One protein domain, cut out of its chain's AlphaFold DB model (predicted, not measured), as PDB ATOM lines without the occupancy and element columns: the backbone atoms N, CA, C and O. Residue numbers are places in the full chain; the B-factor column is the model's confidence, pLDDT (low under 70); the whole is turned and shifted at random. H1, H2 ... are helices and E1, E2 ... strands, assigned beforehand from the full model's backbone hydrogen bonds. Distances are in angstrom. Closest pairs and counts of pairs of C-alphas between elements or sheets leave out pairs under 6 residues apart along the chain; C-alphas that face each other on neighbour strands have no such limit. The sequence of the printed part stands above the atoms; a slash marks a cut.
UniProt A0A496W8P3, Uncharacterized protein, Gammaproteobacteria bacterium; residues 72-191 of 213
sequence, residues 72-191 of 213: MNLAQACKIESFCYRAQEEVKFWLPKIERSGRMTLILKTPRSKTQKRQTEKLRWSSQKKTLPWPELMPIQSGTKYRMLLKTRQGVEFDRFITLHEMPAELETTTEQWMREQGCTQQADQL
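What this domain is: This is residues 72 to 191 of the 213 residues of an uncharacterized protein of Gammaproteobacteria bacterium (UniProt A0A496W8P3). A strongly twisted, curled sheet of five strands makes the wall of a loose barrel that is not closed, with the small two-strand sheet of E2 and E5 across its hollow side. Two short helices, H1 and H2, pack together at one end, beside E1. The printed part has 120 residues, with seven named strands and then two named helices, in the order E1 E2 E3 E4 E5 E6 E7 H1 H2. The large sheet is mixed, in the order E1, E7, E6, E3, E4, and the small one is antiparallel. The class is mixed, helices and strands, with under half of the residues in named elements; the whole is compact, with a radius of gyration of the C-alphas of 14.8 A and spans of 47 by 38 by 22 A.

Where its parts are: E1 is residues 82 to 85, 10.2 A long, and its C-alpha 82 is at (171.797, 162.292, 140.261). E2 is residues 92 to 94, 6.5 A. E3, residues 104 to 109, measures 16.4 A, and E4, residues 120 to 125, 15.8 A. E5 is residues 131 to 133, 6.7 A. E6, residues 144 to 151, measures 22.5 A. E7, residues 156 to 166, is the longest strand at 28.4 A and ends with C-alpha 166 at (169.422, 153.277, 145.915). H1 is residues 175 to 181, 10.0 A, and H2 is residues 185 to 189, 6.1 A, ending with C-alpha 189 at (185.114, 159.854, 140.780).

How they stand to each other: In the large sheet, edge strand E1 is parallel to E7, with N 83 and O 163 2.9 A apart. E7 and E6 form an antiparallel hairpin, with N 148 and O 160 at 2.8 A. E6 and E3 are antiparallel, with N 107 and O 149 at 2.7 A. E3 and the other edge strand, E4, form a hairpin, with N 123 and O 106 at 2.8 A. In the small sheet, N 93 of E2 and O 132 of E5 are 2.8 A apart. Residues 72 to 73 pair, parallel, with residues 93 to 94 of E2. The closest C-alphas of E4 and E5, those of Trp 125 and Leu 132, are 6.9 A apart; E2 and E4 are apart. H1 and H2 touch, with the C-alphas of Glu 176 and Ala 188 closest at 4.6 A. H1 only grazes the large sheet with its residues 178 to 180, and H2 only grazes it with its residues 185 to 188. In H1 and H2 every O i to N i+4 pair is within hydrogen-bond range.

The domain as a whole: The C-alphas farthest apart, those of Gln 154 and Glu 172, are 47.5 A from each other. The printed part has no cut and no long link. The mean pLDDT of the printed part is 91.9, and no printed residue is under 70.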
ATOM      1  N   MET A  72     175.388 164.916 150.347       91.94
ATOM      2  CA  MET A  72     175.030 165.764 149.223       91.94
ATOM      3  C   MET A  72     175.450 167.210 149.494       91.94
ATOM      4  O   MET A  72     174.869 167.897 150.342       91.94
ATOM      5  N   ASN A  73     176.446 167.683 148.748       90.19
ATOM      6  CA  ASN A  73     176.905 169.061 148.807       90.19
ATOM      7  C   ASN A  73     175.917 169.993 148.086       90.19
ATOM      8  O   ASN A  73     175.865 170.040 146.857       90.19
ATOM      9  N   LEU A  74     175.138 170.766 148.847       89.50
ATOM     10  CA  LEU A  74     174.157 171.682 148.262       89.50
ATOM     11  C   LEU A  74     174.779 172.923 147.611       89.50
ATOM     12  O   LEU A  74     174.120 173.536 146.773       89.50
ATOM     13  N   ALA A  75     176.028 173.257 147.940       83.56
ATOM     14  CA  ALA A  75     176.769 174.343 147.298       83.56
ATOM     15  C   ALA A  75     177.078 174.001 145.831       83.56
ATOM     16  O   ALA A  75     176.956 174.826 144.931       83.56
ATOM     17  N   GLN A  76     177.402 172.730 145.578       81.88
ATOM     18  CA  GLN A  76     177.705 172.195 144.248       81.88
ATOM     19  C   GLN A  76     176.470 171.641 143.530       81.88
ATOM     20  O   GLN A  76     176.569 171.102 142.430       81.88
ATOM     21  N   ALA A  77     175.274 171.791 144.098       77.75
ATOM     22  CA  ALA A  77     174.084 171.132 143.573       77.75
ATOM     23  C   ALA A  77     173.569 171.698 142.235       77.75
ATOM     24  O   ALA A  77     172.557 171.247 141.709       77.75
ATOM     25  N   CYS A  78     174.260 172.675 141.653       78.81
ATOM     26  CA  CYS A  78     174.096 173.033 140.250       78.81
ATOM     27  C   CYS A  78     174.728 172.024 139.276       78.81
ATOM     28  O   CYS A  78     174.263 171.952 138.143       78.81
ATOM     29  N   LYS A  79     175.728 171.247 139.710       83.81
ATOM     30  CA  LYS A  79     176.358 170.172 138.927       83.81
ATOM     31  C   LYS A  79     175.764 168.788 139.251       83.81
ATOM     32  O   LYS A  79     176.022 167.834 138.529       83.81
ATOM     33  N   ILE A  80     174.991 168.664 140.334       85.75
ATOM     34  CA  ILE A  80     174.448 167.382 140.809       85.75
ATOM     35  C   ILE A  80     173.041 167.165 140.239       85.75
ATOM     36  O   ILE A  80     172.079 167.797 140.679       85.75
ATOM     37  N   GLU A  81     172.917 166.240 139.289       92.94
ATOM     38  CA  GLU A  81     171.624 165.815 138.728       92.94
ATOM     39  C   GLU A  81     171.117 164.498 139.330       92.94
ATOM     40  O   GLU A  81     169.910 164.335 139.551       92.94
ATOM     41  N   SER A  82     172.045 163.595 139.646       96.25
ATOM     42  CA  SER A  82     171.797 162.292 140.261       96.25
ATOM     43  C   SER A  82     172.645 162.128 141.516       96.25
ATOM     44  O   SER A  82     173.752 162.657 141.601       96.25
ATOM     45  N   PHE A  83     172.116 161.402 142.496       96.44
ATOM     46  CA  PHE A  83     172.835 161.061 143.715       96.44
ATOM     47  C   PHE A  83     172.498 159.642 144.162       96.44
ATOM     48  O   PHE A  83     171.330 159.266 144.290       96.44
ATOM     49  N   CYS A  84     173.539 158.862 144.400       96.56
ATOM     50  CA  CYS A  84     173.478 157.467 144.778       96.56
ATOM     51  C   CYS A  84     173.626 157.337 146.293       96.56
ATOM     52  O   CYS A  84     174.410 158.051 146.917       96.56
ATOM     53  N   TYR A  85     172.876 156.423 146.899       95.81
ATOM     54  CA  TYR A  85     172.906 156.178 148.339       95.81
ATOM     55  C   TYR A  85     172.786 154.686 148.635       95.81
ATOM     56  O   TYR A  85     172.177 153.960 147.856       95.81
ATOM     57  N   ARG A  86     173.341 154.222 149.759       94.00
ATOM     58  CA  ARG A  86     173.172 152.834 150.215       94.00
ATOM     59  C   ARG A  86     171.971 152.690 151.144       94.00
ATOM     60  O   ARG A  86     171.146 151.814 150.932       94.00
ATOM     61  N   ALA A  87     171.855 153.567 152.139       95.06
ATOM     62  CA  ALA A  87     170.708 153.602 153.040       95.06
ATOM     63  C   ALA A  87     170.212 155.039 153.260       95.06
ATOM     64  O   ALA A  87     170.974 156.003 153.168       95.06
ATOM     65  N   GLN A  88     168.918 155.207 153.538       95.81
ATOM     66  CA  GLN A  88     168.303 156.533 153.665       95.81
ATOM     67  C   GLN A  88     168.889 157.334 154.839       95.81
ATOM     68  O   GLN A  88     169.075 158.545 154.741       95.81
ATOM     69  N   GLU A  89     169.168 156.663 155.950       95.06
ATOM     70  CA  GLU A  89     169.738 157.224 157.173       95.06
ATOM     71  C   GLU A  89     171.158 157.779 156.989       95.06
ATOM     72  O   GLU A  89     171.600 158.637 157.760       95.06
ATOM     73  N   GLU A  90     171.863 157.331 155.950       93.44
ATOM     74  CA  GLU A  90     173.195 157.821 155.602       93.44
ATOM     75  C   GLU A  90     173.127 159.133 154.816       93.44
ATOM     76  O   GLU A  90     174.061 159.937 154.887       93.44
ATOM     77  N   VAL A  91     172.004 159.396 154.134       95.19
ATOM     78  CA  VAL A  91     171.828 160.582 153.294       95.19
ATOM     79  C   VAL A  91     171.765 161.836 154.153       95.19
ATOM     80  O   VAL A  91     170.832 162.078 154.931       95.19
ATOM     81  N   LYS A  92     172.766 162.692 153.967       95.75
ATOM     82  CA  LYS A  92     172.861 163.990 154.634       95.75
ATOM     83  C   LYS A  92     173.076 165.077 153.600       95.75
ATOM     84  O   LYS A  92     173.810 164.912 152.638       95.75
ATOM     85  N   PHE A  93     172.478 166.229 153.835       94.31
ATOM     86  CA  PHE A  93     172.798 167.447 153.115       94.31
ATOM     87  C   PHE A  93     173.947 168.153 153.823       94.31
ATOM     88  O   PHE A  93     173.964 168.210 155.055       94.31
ATOM     89  N   TRP A  94     174.859 168.751 153.068       93.06
ATOM     90  CA  TRP A  94     175.929 169.595 153.590       93.06
ATOM     91  C   TRP A  94     175.920 170.965 152.930       93.06
ATOM     92  O   TRP A  94     175.569 171.103 151.758       93.06
ATOM     93  N   LEU A  95     176.277 171.976 153.721       88.31
ATOM     94  CA  LEU A  95     176.385 173.356 153.268       88.31
ATOM     95  C   LEU A  95     177.629 174.014 153.900       88.31
ATOM     96  O   LEU A  95     177.774 173.989 155.135       88.31
ATOM     97  N   PRO A  96     178.519 174.630 153.103       81.50
ATOM     98  CA  PRO A  96     179.738 175.251 153.602       81.50
ATOM     99  C   PRO A  96     179.424 176.447 154.506       81.50
ATOM    100  O   PRO A  96     178.371 177.080 154.439       81.50
ATOM    101  N   LYS A  97     180.355 176.786 155.408       80.31
ATOM    102  CA  LYS A  97     180.157 177.871 156.392       80.31
ATOM    103  C   LYS A  97     179.856 179.223 155.737       80.31
ATOM    104  O   LYS A  97     179.053 179.964 156.293       80.31
ATOM    105  N   ILE A  98     180.480 179.520 154.598       75.44
ATOM    106  CA  ILE A  98     180.308 180.795 153.891       75.44
ATOM    107  C   ILE A  98     178.870 180.995 153.393       75.44
ATOM    108  O   ILE A  98     178.334 182.094 153.485       75.44
ATOM    109  N   GLU A  99     178.206 179.915 152.985       77.31
ATOM    110  CA  GLU A  99     176.813 179.942 152.533       77.31
ATOM    111  C   GLU A  99     175.814 179.881 153.689       77.31
ATOM    112  O   GLU A  99     174.642 180.235 153.543       77.31
ATOM    113  N   ARG A 100     176.270 179.480 154.883       78.69
ATOM    114  CA  ARG A 100     175.431 179.379 156.078       78.69
ATOM    115  C   ARG A 100     175.173 180.743 156.724       78.69
ATOM    116  O   ARG A 100     175.511 180.972 157.888       78.69
ATOM    117  N   SER A 101     174.505 181.644 156.009       78.19
ATOM    118  CA  SER A 101     174.081 182.936 156.555       78.19
ATOM    119  C   SER A 101     172.681 182.857 157.195       78.19
ATOM    120  O   SER A 101     171.652 182.607 156.568       78.19
ATOM    121  N   GLY A 102     172.616 183.069 158.511       84.50
ATOM    122  CA  GLY A 102     171.350 183.178 159.241       84.50
ATOM    123  C   GLY A 102     170.507 181.893 159.305       84.50
ATOM    124  O   GLY A 102     171.018 180.781 159.409       84.50
ATOM    125  N   ARG A 103     169.174 182.052 159.356       86.88
ATOM    126  CA  ARG A 103     168.229 180.922 159.402       86.88
ATOM    127  C   ARG A 103     167.876 180.499 157.981       86.88
ATOM    128  O   ARG A 103     167.281 181.293 157.255       86.88
ATOM    129  N   MET A 104     168.157 179.244 157.650       93.19
ATOM    130  CA  MET A 104     167.822 178.637 156.364       93.19
ATOM    131  C   MET A 104     166.706 177.603 156.516       93.19
ATOM    132  O   MET A 104     166.495 177.026 157.586       93.19
ATOM    133  N   THR A 105     165.958 177.381 155.440       95.81
ATOM    134  CA  THR A 105     164.958 176.312 155.348       95.81
ATOM    135  C   THR A 105     165.154 175.555 154.047       95.81
ATOM    136  O   THR A 105     164.956 176.126 152.975       95.81
ATOM    137  N   LEU A 106     165.498 174.274 154.146       96.19
ATOM    138  CA  LEU A 106     165.477 173.352 153.019       96.19
ATOM    139  C   LEU A 106     164.052 172.817 152.859       96.19
ATOM    140  O   LEU A 106     163.424 172.386 153.822       96.19
ATOM    141  N   ILE A 107     163.514 172.883 151.649       97.19
ATOM    142  CA  ILE A 107     162.188 172.380 151.315       97.19
ATOM    143  C   ILE A 107     162.355 171.262 150.300       97.19
ATOM    144  O   ILE A 107     162.763 171.519 149.167       97.19
ATOM    145  N   LEU A 108     161.979 170.052 150.689       97.44
ATOM    146  CA  LEU A 108     161.977 168.880 149.823       97.44
ATOM    147  C   LEU A 108     160.567 168.629 149.322       97.44
ATOM    148  O   LEU A 108     159.596 168.781 150.069       97.44
ATOM    149  N   LYS A 109     160.426 168.272 148.047       97.19
ATOM    150  CA  LYS A 109     159.127 167.975 147.446       97.19
ATOM    151  C   LYS A 109     159.224 166.766 146.531       97.19
ATOM    152  O   LYS A 109     160.043 166.766 145.615       97.19
ATOM    153  N   THR A 110     158.320 165.811 146.713       95.75
ATOM    154  CA  THR A 110     158.154 164.695 145.774       95.75
ATOM    155  C   THR A 110     157.538 165.176 144.456       95.75
ATOM    156  O   THR A 110     156.927 166.264 144.406       95.75
ATOM    157  N   PRO A 111     157.691 164.404 143.365       91.19
ATOM    158  CA  PRO A 111     156.986 164.690 142.129       91.19
ATOM    159  C   PRO A 111     155.478 164.533 142.346       91.19
ATOM    160  O   PRO A 111     155.005 163.787 143.204       91.19
ATOM    161  N   ARG A 112     154.690 165.281 141.575       90.62
ATOM    162  CA  ARG A 112     153.234 165.151 141.616       90.62
ATOM    163  C   ARG A 112     152.834 163.970 140.735       90.62
ATOM    164  O   ARG A 112     152.963 164.062 139.520       90.62
ATOM    165  N   SER A 113     152.319 162.907 141.341       87.50
ATOM    166  CA  SER A 113     151.699 161.795 140.615       87.50
ATOM    167  C   SER A 113     150.185 162.012 140.474       87.50
ATOM    168  O   SER A 113     149.591 162.833 141.178       87.50
ATOM    169  N   LYS A 114     149.545 161.278 139.555       87.25
ATOM    170  CA  LYS A 114     148.076 161.225 139.436       87.25
ATOM    171  C   LYS A 114     147.436 160.563 140.660       87.25
ATOM    172  O   LYS A 114     146.338 160.942 141.051       87.25
ATOM    173  N   THR A 115     148.130 159.593 141.254       85.75
ATOM    174  CA  THR A 115     147.636 158.763 142.361       85.75
ATOM    175  C   THR A 115     148.082 159.268 143.729       85.75
ATOM    176  O   THR A 115     147.342 159.144 144.700       85.75
ATOM    177  N   GLN A 116     149.265 159.882 143.814       86.06
ATOM    178  CA  GLN A 116     149.858 160.309 145.079       86.06
ATOM    179  C   GLN A 116     149.872 161.833 145.209       86.06
ATOM    180  O   GLN A 116     150.312 162.560 144.311       86.06
ATOM    181  N   LYS A 117     149.405 162.333 146.361       90.38
ATOM    182  CA  LYS A 117     149.525 163.753 146.701       90.38
ATOM    183  C   LYS A 117     151.001 164.124 146.804       90.38
ATOM    184  O   LYS A 117     151.806 163.376 147.350       90.38
ATOM    185  N   ARG A 118     151.333 165.320 146.318       93.06
ATOM    186  CA  ARG A 118     152.666 165.897 146.480       93.06
ATOM    187  C   ARG A 118     152.985 166.010 147.969       93.06
ATOM    188  O   ARG A 118     152.300 166.742 148.682       93.06
ATOM    189  N   GLN A 119     154.041 165.341 148.399       96.00
ATOM    190  CA  GLN A 119     154.581 165.481 149.739       96.00
ATOM    191  C   GLN A 119     155.555 166.656 149.771       96.00
ATOM    192  O   GLN A 119     156.203 166.990 148.774       96.00
ATOM    193  N   THR A 120     155.607 167.358 150.897       97.25
ATOM    194  CA  THR A 120     156.510 168.490 151.086       97.25
ATOM    195  C   THR A 120     157.000 168.509 152.517       97.25
ATOM    196  O   THR A 120     156.199 168.720 153.421       97.25
ATOM    197  N   GLU A 121     158.309 168.373 152.691       97.81
ATOM    198  CA  GLU A 121     158.969 168.500 153.986       97.81
ATOM    199  C   GLU A 121     159.728 169.820 154.059       97.81
ATOM    200  O   GLU A 121     160.300 170.288 153.070       97.81
ATOM    201  N   LYS A 122     159.698 170.453 155.233       97.56
ATOM    202  CA  LYS A 122     160.406 171.708 155.503       97.56
ATOM    203  C   LYS A 122     161.370 171.485 156.650       97.56
ATOM    204  O   LYS A 122     160.960 171.333 157.795       97.56
ATOM    205  N   LEU A 123     162.650 171.542 156.339       96.81
ATOM    206  CA  LEU A 123     163.719 171.271 157.273       96.81
ATOM    207  C   LEU A 123     164.405 172.577 157.627       96.81
ATOM    208  O   LEU A 123     164.948 173.284 156.776       96.81
ATOM    209  N   ARG A 124     164.353 172.923 158.908       95.69
ATOM    210  CA  ARG A 124     165.010 174.120 159.411       95.69
ATOM    211  C   ARG A 124     166.490 173.831 159.618       95.69
ATOM    212  O   ARG A 124     166.846 173.009 160.457       95.69
ATOM    213  N   TRP A 125     167.341 174.569 158.917       94.31
ATOM    214  CA  TRP A 125     168.786 174.411 159.004       94.31
ATOM    215  C   TRP A 125     169.384 175.522 159.869       94.31
ATOM    216  O   TRP A 125     169.259 176.714 159.576       94.31
ATOM    217  N   SER A 126     169.984 175.129 160.994       91.56
ATOM    218  CA  SER A 126     170.706 176.054 161.874       91.56
ATOM    219  C   SER A 126     172.054 176.424 161.261       91.56
ATOM    220  O   SER A 126     172.780 175.532 160.831       91.56
ATOM    221  N   SER A 127     172.442 177.701 161.317       87.81
ATOM    222  CA  SER A 127     173.761 178.172 160.860       87.81
ATOM    223  C   SER A 127     174.938 177.513 161.585       87.81
ATOM    224  O   SER A 127     176.056 177.552 161.089       87.81
ATOM    225  N   GLN A 128     174.709 176.898 162.748       90.00
ATOM    226  CA  GLN A 128     175.740 176.178 163.498       90.00
ATOM    227  C   GLN A 128     175.985 174.765 162.954       90.00
ATOM    228  O   GLN A 128     177.114 174.282 163.001       90.00
ATOM    229  N   LYS A 129     174.967 174.111 162.378       91.19
ATOM    230  CA  LYS A 129     175.076 172.733 161.877       91.19
ATOM    231  C   LYS A 129     175.628 172.724 160.454       91.19
ATOM    232  O   LYS A 129     175.123 173.458 159.605       91.19
ATOM    233  N   LYS A 130     176.675 171.934 160.203       90.94
ATOM    234  CA  LYS A 130     177.251 171.752 158.856       90.94
ATOM    235  C   LYS A 130     176.371 170.856 157.988       90.94
ATOM    236  O   LYS A 130     176.236 171.105 156.798       90.94
ATOM    237  N   THR A 131     175.754 169.856 158.612       93.81
ATOM    238  CA  THR A 131     174.938 168.849 157.942       93.81
ATOM    239  C   THR A 131     173.496 168.856 158.431       93.81
ATOM    240  O   THR A 131     173.177 169.354 159.520       93.81
ATOM    241  N   LEU A 132     172.621 168.289 157.609       95.38
ATOM    242  CA  LEU A 132     171.212 168.088 157.898       95.38
ATOM    243  C   LEU A 132     170.795 166.710 157.364       95.38
ATOM    244  O   LEU A 132     170.999 166.460 156.181       95.38
ATOM    245  N   PRO A 133     170.245 165.810 158.194       96.56
ATOM    246  CA  PRO A 133     169.844 164.487 157.728       96.56
ATOM    247  C   PRO A 133     168.620 164.565 156.813       96.56
ATOM    248  O   PRO A 133     167.815 165.504 156.900       96.56
ATOM    249  N   TRP A 134     168.463 163.549 155.969       97.06
ATOM    250  CA  TRP A 134     167.229 163.325 155.232       97.06
ATOM    251  C   TRP A 134     166.038 163.105 156.195       97.06
ATOM    252  O   TRP A 134     166.200 162.467 157.237       97.06
ATOM    253  N   PRO A 135     164.833 163.640 155.914       97.19
ATOM    254  CA  PRO A 135     163.701 163.508 156.826       97.19
ATOM    255  C   PRO A 135     163.049 162.128 156.791       97.19
ATOM    256  O   PRO A 135     162.611 161.664 155.742       97.19
ATOM    257  N   GLU A 136     162.853 161.544 157.971       96.25
ATOM    258  CA  GLU A 136     162.215 160.233 158.169       96.25
ATOM    259  C   GLU A 136     160.810 160.138 157.558       96.25
ATOM    260  O   GLU A 136     160.427 159.109 157.010       96.25
ATOM    261  N   LEU A 137     160.040 161.229 157.612       95.12
ATOM    262  CA  LEU A 137     158.663 161.253 157.116       95.12
ATOM    263  C   LEU A 137     158.564 161.226 155.589       95.12
ATOM    264  O   LEU A 137     157.468 161.004 155.079       95.12
ATOM    265  N   MET A 138     159.661 161.438 154.855       95.69
ATOM    266  CA  MET A 138     159.692 161.398 153.390       95.69
ATOM    267  C   MET A 138     160.624 160.277 152.921       95.69
ATOM    268  O   MET A 138     161.770 160.560 152.593       95.69
ATOM    269  N   PRO A 139     160.152 159.022 152.852       96.00
ATOM    270  CA  PRO A 139     160.963 157.920 152.356       96.00
ATOM    271  C   PRO A 139     161.547 158.197 150.967       96.00
ATOM    272  O   PRO A 139     160.861 158.750 150.091       96.00
ATOM    273  N   ILE A 140     162.809 157.821 150.767       95.94
ATOM    274  CA  ILE A 140     163.443 157.903 149.453       95.94
ATOM    275  C   ILE A 140     162.914 156.757 148.586       95.94
ATOM    276  O   ILE A 140     162.812 155.616 149.020       95.94
ATOM    277  N   GLN A 141     162.524 157.084 147.361       95.75
ATOM    278  CA  GLN A 141     162.129 156.140 146.330       95.75
ATOM    279  C   GLN A 141     163.218 156.160 145.261       95.75
ATOM    280  O   GLN A 141     163.424 157.192 144.617       95.75
ATOM    281  N   SER A 142     163.903 155.033 145.072       97.06
ATOM    282  CA  SER A 142     164.944 154.901 144.050       97.06
ATOM    283  C   SER A 142     164.418 155.268 142.650       97.06
ATOM    284  O   SER A 142     163.263 154.996 142.311       97.06
ATOM    285  N   GLY A 143     165.238 155.959 141.858       96.88
ATOM    286  CA  GLY A 143     164.904 156.480 140.530       96.88
ATOM    287  C   GLY A 143     163.922 157.660 140.528       96.88
ATOM    288  O   GLY A 143     163.470 158.091 139.466       96.88
ATOM    289  N   THR A 144     163.555 158.198 141.695       96.00
ATOM    290  CA  THR A 144     162.570 159.284 141.788       96.00
ATOM    291  C   THR A 144     163.235 160.655 141.809       96.00
ATOM    292  O   THR A 144     164.217 160.892 142.508       96.00
ATOM    293  N   LYS A 145     162.644 161.595 141.061       96.38
ATOM    294  CA  LYS A 145     163.104 162.984 140.954       96.38
ATOM    295  C   LYS A 145     162.484 163.877 142.031       96.38
ATOM    296  O   LYS A 145     161.300 164.216 141.969       96.38
ATOM    297  N   TYR A 146     163.292 164.322 142.985       96.56
ATOM    298  CA  TYR A 146     162.912 165.213 144.082       96.56
ATOM    299  C   TYR A 146     163.235 166.660 143.744       96.56
ATOM    300  O   TYR A 146     164.279 166.949 143.176       96.56
ATOM    301  N   ARG A 147     162.361 167.598 144.122       96.19
ATOM    302  CA  ARG A 147     162.666 169.034 144.050       96.19
ATOM    303  C   ARG A 147     163.168 169.527 145.396       96.19
ATOM    304  O   ARG A 147     162.450 169.415 146.391       96.19
ATOM    305  N   MET A 148     164.333 170.150 145.396       95.81
ATOM    306  CA  MET A 148     164.983 170.729 146.561       95.81
ATOM    307  C   MET A 148     164.997 172.247 146.431       95.81
ATOM    308  O   MET A 148     165.387 172.776 145.394       95.81
ATOM    309  N   LEU A 149     164.549 172.951 147.472       94.38
ATOM    310  CA  LEU A 149     164.607 174.408 147.523       94.38
ATOM    311  C   LEU A 149     165.269 174.877 148.813       94.38
ATOM    312  O   LEU A 149     164.742 174.600 149.889       94.38
ATOM    313  N   LEU A 150     166.347 175.652 148.718       93.12
ATOM    314  CA  LEU A 150     166.949 176.310 149.876       93.12
ATOM    315  C   LEU A 150     166.441 177.749 149.961       93.12
ATOM    316  O   LEU A 150     166.588 178.538 149.028       93.12
ATOM    317  N   LYS A 151     165.821 178.086 151.090       92.94
ATOM    318  CA  LYS A 151     165.346 179.439 151.384       92.94
ATOM    319  C   LYS A 151     166.164 180.084 152.489       92.94
ATOM    320  O   LYS A 151     166.284 179.513 153.575       92.94
ATOM    321  N   THR A 152     166.618 181.302 152.238       91.00
ATOM    322  CA  THR A 152     167.212 182.212 153.222       91.00
ATOM    323  C   THR A 152     166.206 183.305 153.587       91.00
ATOM    324  O   THR A 152     165.059 183.320 153.134       91.00
ATOM    325  N   ARG A 153     166.624 184.250 154.437       87.50
ATOM    326  CA  ARG A 153     165.850 185.480 154.672       87.50
ATOM    327  C   ARG A 153     165.786 186.381 153.437       87.50
ATOM    328  O   ARG A 153     164.851 187.168 153.338       87.50
ATOM    329  N   GLN A 154     166.776 186.284 152.551       86.75
ATOM    330  CA  GLN A 154     166.910 187.128 151.365       86.75
ATOM    331  C   GLN A 154     166.095 186.586 150.185       86.75
ATOM    332  O   GLN A 154     165.658 187.361 149.340       86.75
ATOM    333  N   GLY A 155     165.804 185.282 150.159       87.12
ATOM    334  CA  GLY A 155     164.946 184.701 149.139       87.12
ATOM    335  C   GLY A 155     165.133 183.200 148.972       87.12
ATOM    336  O   GLY A 155     165.326 182.460 149.936       87.12
ATOM    337  N   VAL A 156     164.992 182.748 147.728       84.50
ATOM    338  CA  VAL A 156     165.331 181.385 147.312       84.50
ATOM    339  C   VAL A 156     166.747 181.437 146.752       84.50
ATOM    340  O   VAL A 156     166.943 182.063 145.717       84.50
ATOM    341  N   GLU A 157     167.693 180.793 147.428       83.31
ATOM    342  CA  GLU A 157     169.082 180.671 146.948       83.31
ATOM    343  C   GLU A 157     169.193 179.563 145.903       83.31
ATOM    344  O   GLU A 157     169.903 179.670 144.912       83.31
ATOM    345  N   PHE A 158     168.449 178.481 146.124       83.75
ATOM    346  CA  PHE A 158     168.600 177.247 145.377       83.75
ATOM    347  C   PHE A 158     167.238 176.631 145.078       83.75
ATOM    348  O   PHE A 158     166.362 176.582 145.947       83.75
ATOM    349  N   ASP A 159     167.063 176.159 143.846       92.12
ATOM    350  CA  ASP A 159     165.872 175.455 143.374       92.12
ATOM    351  C   ASP A 159     166.274 174.492 142.257       92.12
ATOM    352  O   ASP A 159     166.524 174.908 141.119       92.12
ATOM    353  N   ARG A 160     166.390 173.208 142.593       91.81
ATOM    354  CA  ARG A 160     166.815 172.165 141.656       91.81
ATOM    355  C   ARG A 160     166.026 170.893 141.842       91.81
ATOM    356  O   ARG A 160     165.295 170.709 142.818       91.81
ATOM    357  N   PHE A 161     166.188 170.022 140.864       94.31
ATOM    358  CA  PHE A 161     165.709 168.667 140.941       94.31
ATOM    359  C   PHE A 161     166.888 167.712 140.977       94.31
ATOM    360  O   PHE A 161     167.835 167.917 140.230       94.31
ATOM    361  N   ILE A 162     166.773 166.673 141.791       95.81
ATOM    362  CA  ILE A 162     167.763 165.613 141.911       95.81
ATOM    363  C   ILE A 162     167.077 164.259 141.812       95.81
ATOM    364  O   ILE A 162     165.971 164.095 142.335       95.81
ATOM    365  N   THR A 163     167.708 163.310 141.136       97.31
ATOM    366  CA  THR A 163     167.254 161.917 141.093       97.31
ATOM    367  C   THR A 163     168.060 161.108 142.100       97.31
ATOM    368  O   THR A 163     169.282 161.190 142.115       97.31
ATOM    369  N   LEU A 164     167.380 160.370 142.976       97.19
ATOM    370  CA  LEU A 164     168.042 159.559 143.998       97.19
ATOM    371  C   LEU A 164     168.034 158.091 143.589       97.19
ATOM    372  O   LEU A 164     166.974 157.577 143.240       97.19
ATOM    373  N   HIS A 165     169.185 157.428 143.651       97.94
ATOM    374  CA  HIS A 165     169.352 156.023 143.276       97.94
ATOM    375  C   HIS A 165     169.839 155.210 144.472       97.94
ATOM    376  O   HIS A 165     170.907 155.470 145.022       97.94
ATOM    377  N   GLU A 166     169.044 154.229 144.874       97.31
ATOM    378  CA  GLU A 166     169.422 153.277 145.915       97.31
ATOM    379  C   GLU A 166     170.352 152.219 145.340       97.31
ATOM    380  O   GLU A 166     170.021 151.571 144.344       97.31
ATOM    381  N   MET A 167     171.505 152.052 145.974       95.88
ATOM    382  CA  MET A 167     172.461 151.014 145.644       95.88
ATOM    383  C   MET A 167     171.970 149.672 146.189       95.88
ATOM    384  O   MET A 167     171.632 149.587 147.372       95.88
ATOM    385  N   PRO A 168     171.955 148.611 145.369       95.56
ATOM    386  CA  PRO A 168     171.658 147.278 145.866       95.56
ATOM    387  C   PRO A 168     172.746 146.810 146.845       95.56
ATOM    388  O   PRO A 168     173.907 147.207 146.752       95.56
ATOM    389  N   ALA A 169     172.368 145.944 147.785       92.88
ATOM    390  CA  ALA A 169     173.296 145.396 148.776       92.88
ATOM    391  C   ALA A 169     174.380 144.500 148.147       92.88
ATOM    392  O   ALA A 169     175.497 144.429 148.656       92.88
ATOM    393  N   GLU A 170     174.043 143.837 147.042       93.38
ATOM    394  CA  GLU A 170     174.929 142.977 146.265       93.38
ATOM    395  C   GLU A 170     175.013 143.543 144.845       93.38
ATOM    396  O   GLU A 170     173.987 143.780 144.202       93.38
ATOM    397  N   LEU A 171     176.234 143.793 144.377       89.19
ATOM    398  CA  LEU A 171     176.510 144.320 143.046       89.19
ATOM    399  C   LEU A 171     177.208 143.254 142.203       89.19
ATOM    400  O   LEU A 171     178.132 142.592 142.670       89.19
ATOM    401  N   GLU A 172     176.775 143.117 140.950       88.62
ATOM    402  CA  GLU A 172     177.459 142.285 139.950       88.62
ATOM    403  C   GLU A 172     178.705 142.987 139.382       88.62
ATOM    404  O   GLU A 172     179.657 142.330 138.967       88.62
ATOM    405  N   THR A 173     178.697 144.325 139.373       90.81
ATOM    406  CA  THR A 173     179.776 145.203 138.901       90.81
ATOM    407  C   THR A 173     180.450 145.933 140.067       90.81
ATOM    408  O   THR A 173     180.049 145.802 141.225       90.81
ATOM    409  N   THR A 174     181.502 146.709 139.794       92.44
ATOM    410  CA  THR A 174     182.109 147.561 140.825       92.44
ATOM    411  C   THR A 174     181.147 148.685 141.231       92.44
ATOM    412  O   THR A 174     180.354 149.175 140.422       92.44
ATOM    413  N   THR A 175     181.229 149.131 142.489       91.50
ATOM    414  CA  THR A 175     180.422 150.251 143.011       91.50
ATOM    415  C   THR A 175     180.542 151.499 142.142       91.50
ATOM    416  O   THR A 175     179.541 152.150 141.851       91.50
ATOM    417  N   GLU A 176     181.762 151.814 141.709       93.19
ATOM    418  CA  GLU A 176     182.050 152.946 140.837       93.19
ATOM    419  C   GLU A 176     181.308 152.830 139.500       93.19
ATOM    420  O   GLU A 176     180.580 153.748 139.117       93.19
ATOM    421  N   GLN A 177     181.446 151.692 138.810       95.12
ATOM    422  CA  GLN A 177     180.809 151.480 137.515       95.12
ATOM    423  C   GLN A 177     179.289 151.610 137.633       95.12
ATOM    424  O   GLN A 177     178.665 152.329 136.852       95.12
ATOM    425  N   TRP A 178     178.699 150.984 138.654       95.81
ATOM    426  CA  TRP A 178     177.268 151.096 138.912       95.81
ATOM    427  C   TRP A 178     176.840 152.553 139.154       95.81
ATOM    428  O   TRP A 178     175.849 153.011 138.587       95.81
ATOM    429  N   MET A 179     177.603 153.322 139.940       95.69
ATOM    430  CA  MET A 179     177.326 154.745 140.167       95.69
ATOM    431  C   MET A 179     177.377 155.559 138.869       95.69
ATOM    432  O   MET A 179     176.482 156.375 138.638       95.69
ATOM    433  N   ARG A 180     178.374 155.328 138.001       95.81
ATOM    434  CA  ARG A 180     178.469 155.994 136.689       95.81
ATOM    435  C   ARG A 180     177.268 155.666 135.803       95.81
ATOM    436  O   ARG A 180     176.696 156.575 135.205       95.81
ATOM    437  N   GLU A 181     176.834 154.407 135.771       96.75
ATOM    438  CA  GLU A 181     175.654 153.966 135.010       96.75
ATOM    439  C   GLU A 181     174.353 154.635 135.489       96.75
ATOM    440  O   GLU A 181     173.468 154.918 134.681       96.75
ATOM    441  N   GLN A 182     174.243 154.949 136.785       97.25
ATOM    442  CA  GLN A 182     173.121 155.718 137.342       97.25
ATOM    443  C   GLN A 182     173.280 157.249 137.196       97.25
ATOM    444  O   GLN A 182     172.405 158.014 137.610       97.25
ATOM    445  N   GLY A 183     174.385 157.725 136.612       95.81
ATOM    446  CA  GLY A 183     174.690 159.150 136.450       95.81
ATOM    447  C   GLY A 183     175.240 159.830 137.709       95.81
ATOM    448  O   GLY A 183     175.326 161.055 137.759       95.81
ATOM    449  N   CYS A 184     175.624 159.066 138.732       95.31
ATOM    450  CA  CYS A 184     176.256 159.551 139.962       95.31
ATOM    451  C   CYS A 184     177.775 159.737 139.785       95.31
ATOM    452  O   CYS A 184     178.560 159.353 140.651       95.31
ATOM    453  N   THR A 185     178.204 160.308 138.656       92.25
ATOM    454  CA  THR A 185     179.612 160.333 138.224       92.25
ATOM    455  C   THR A 185     180.526 161.009 139.243       92.25
ATOM    456  O   THR A 185     181.556 160.455 139.582       92.25
ATOM    457  N   GLN A 186     180.097 162.125 139.842       89.50
ATOM    458  CA  GLN A 186     180.896 162.826 140.861       89.50
ATOM    459  C   GLN A 186     181.157 161.986 142.116       89.50
ATOM    460  O   GLN A 186     182.186 162.154 142.758       89.50
ATOM    461  N   GLN A 187     180.219 161.114 142.498       91.44
ATOM    462  CA  GLN A 187     180.432 160.186 143.610       91.44
ATOM    463  C   GLN A 187     181.345 159.038 143.182       91.44
ATOM    464  O   GLN A 187     182.190 158.616 143.960       91.44
ATOM    465  N   ALA A 188     181.205 158.564 141.943       92.00
ATOM    466  CA  ALA A 188     182.080 157.545 141.380       92.00
ATOM    467  C   ALA A 188     183.541 158.027 141.305       92.00
ATOM    468  O   ALA A 188     184.437 157.309 141.730       92.00
ATOM    469  N   ASP A 189     183.773 159.264 140.866       88.81
ATOM    470  CA  ASP A 189     185.114 159.854 140.780       88.81
ATOM    471  C   ASP A 189     185.785 159.965 142.163       88.81
ATOM    472  O   ASP A 189     186.996 159.830 142.273       88.81
ATOM    473  N   GLN A 190     185.004 160.136 143.238       86.00
ATOM    474  CA  GLN A 190     185.511 160.145 144.620       86.00
ATOM    475  C   GLN A 190     185.893 158.755 145.153       86.00
ATOM    476  O   GLN A 190     186.461 158.667 146.239       86.00
ATOM    477  N   LEU A 191     185.532 157.677 144.450       85.06
ATOM    478  CA  LEU A 191     185.873 156.303 144.831       85.06
ATOM    479  C   LEU A 191     187.177 155.812 144.203       85.06
ATOM    480  O   LEU A 191     187.693 154.789 144.653       85.06
TER     481      LEU A 191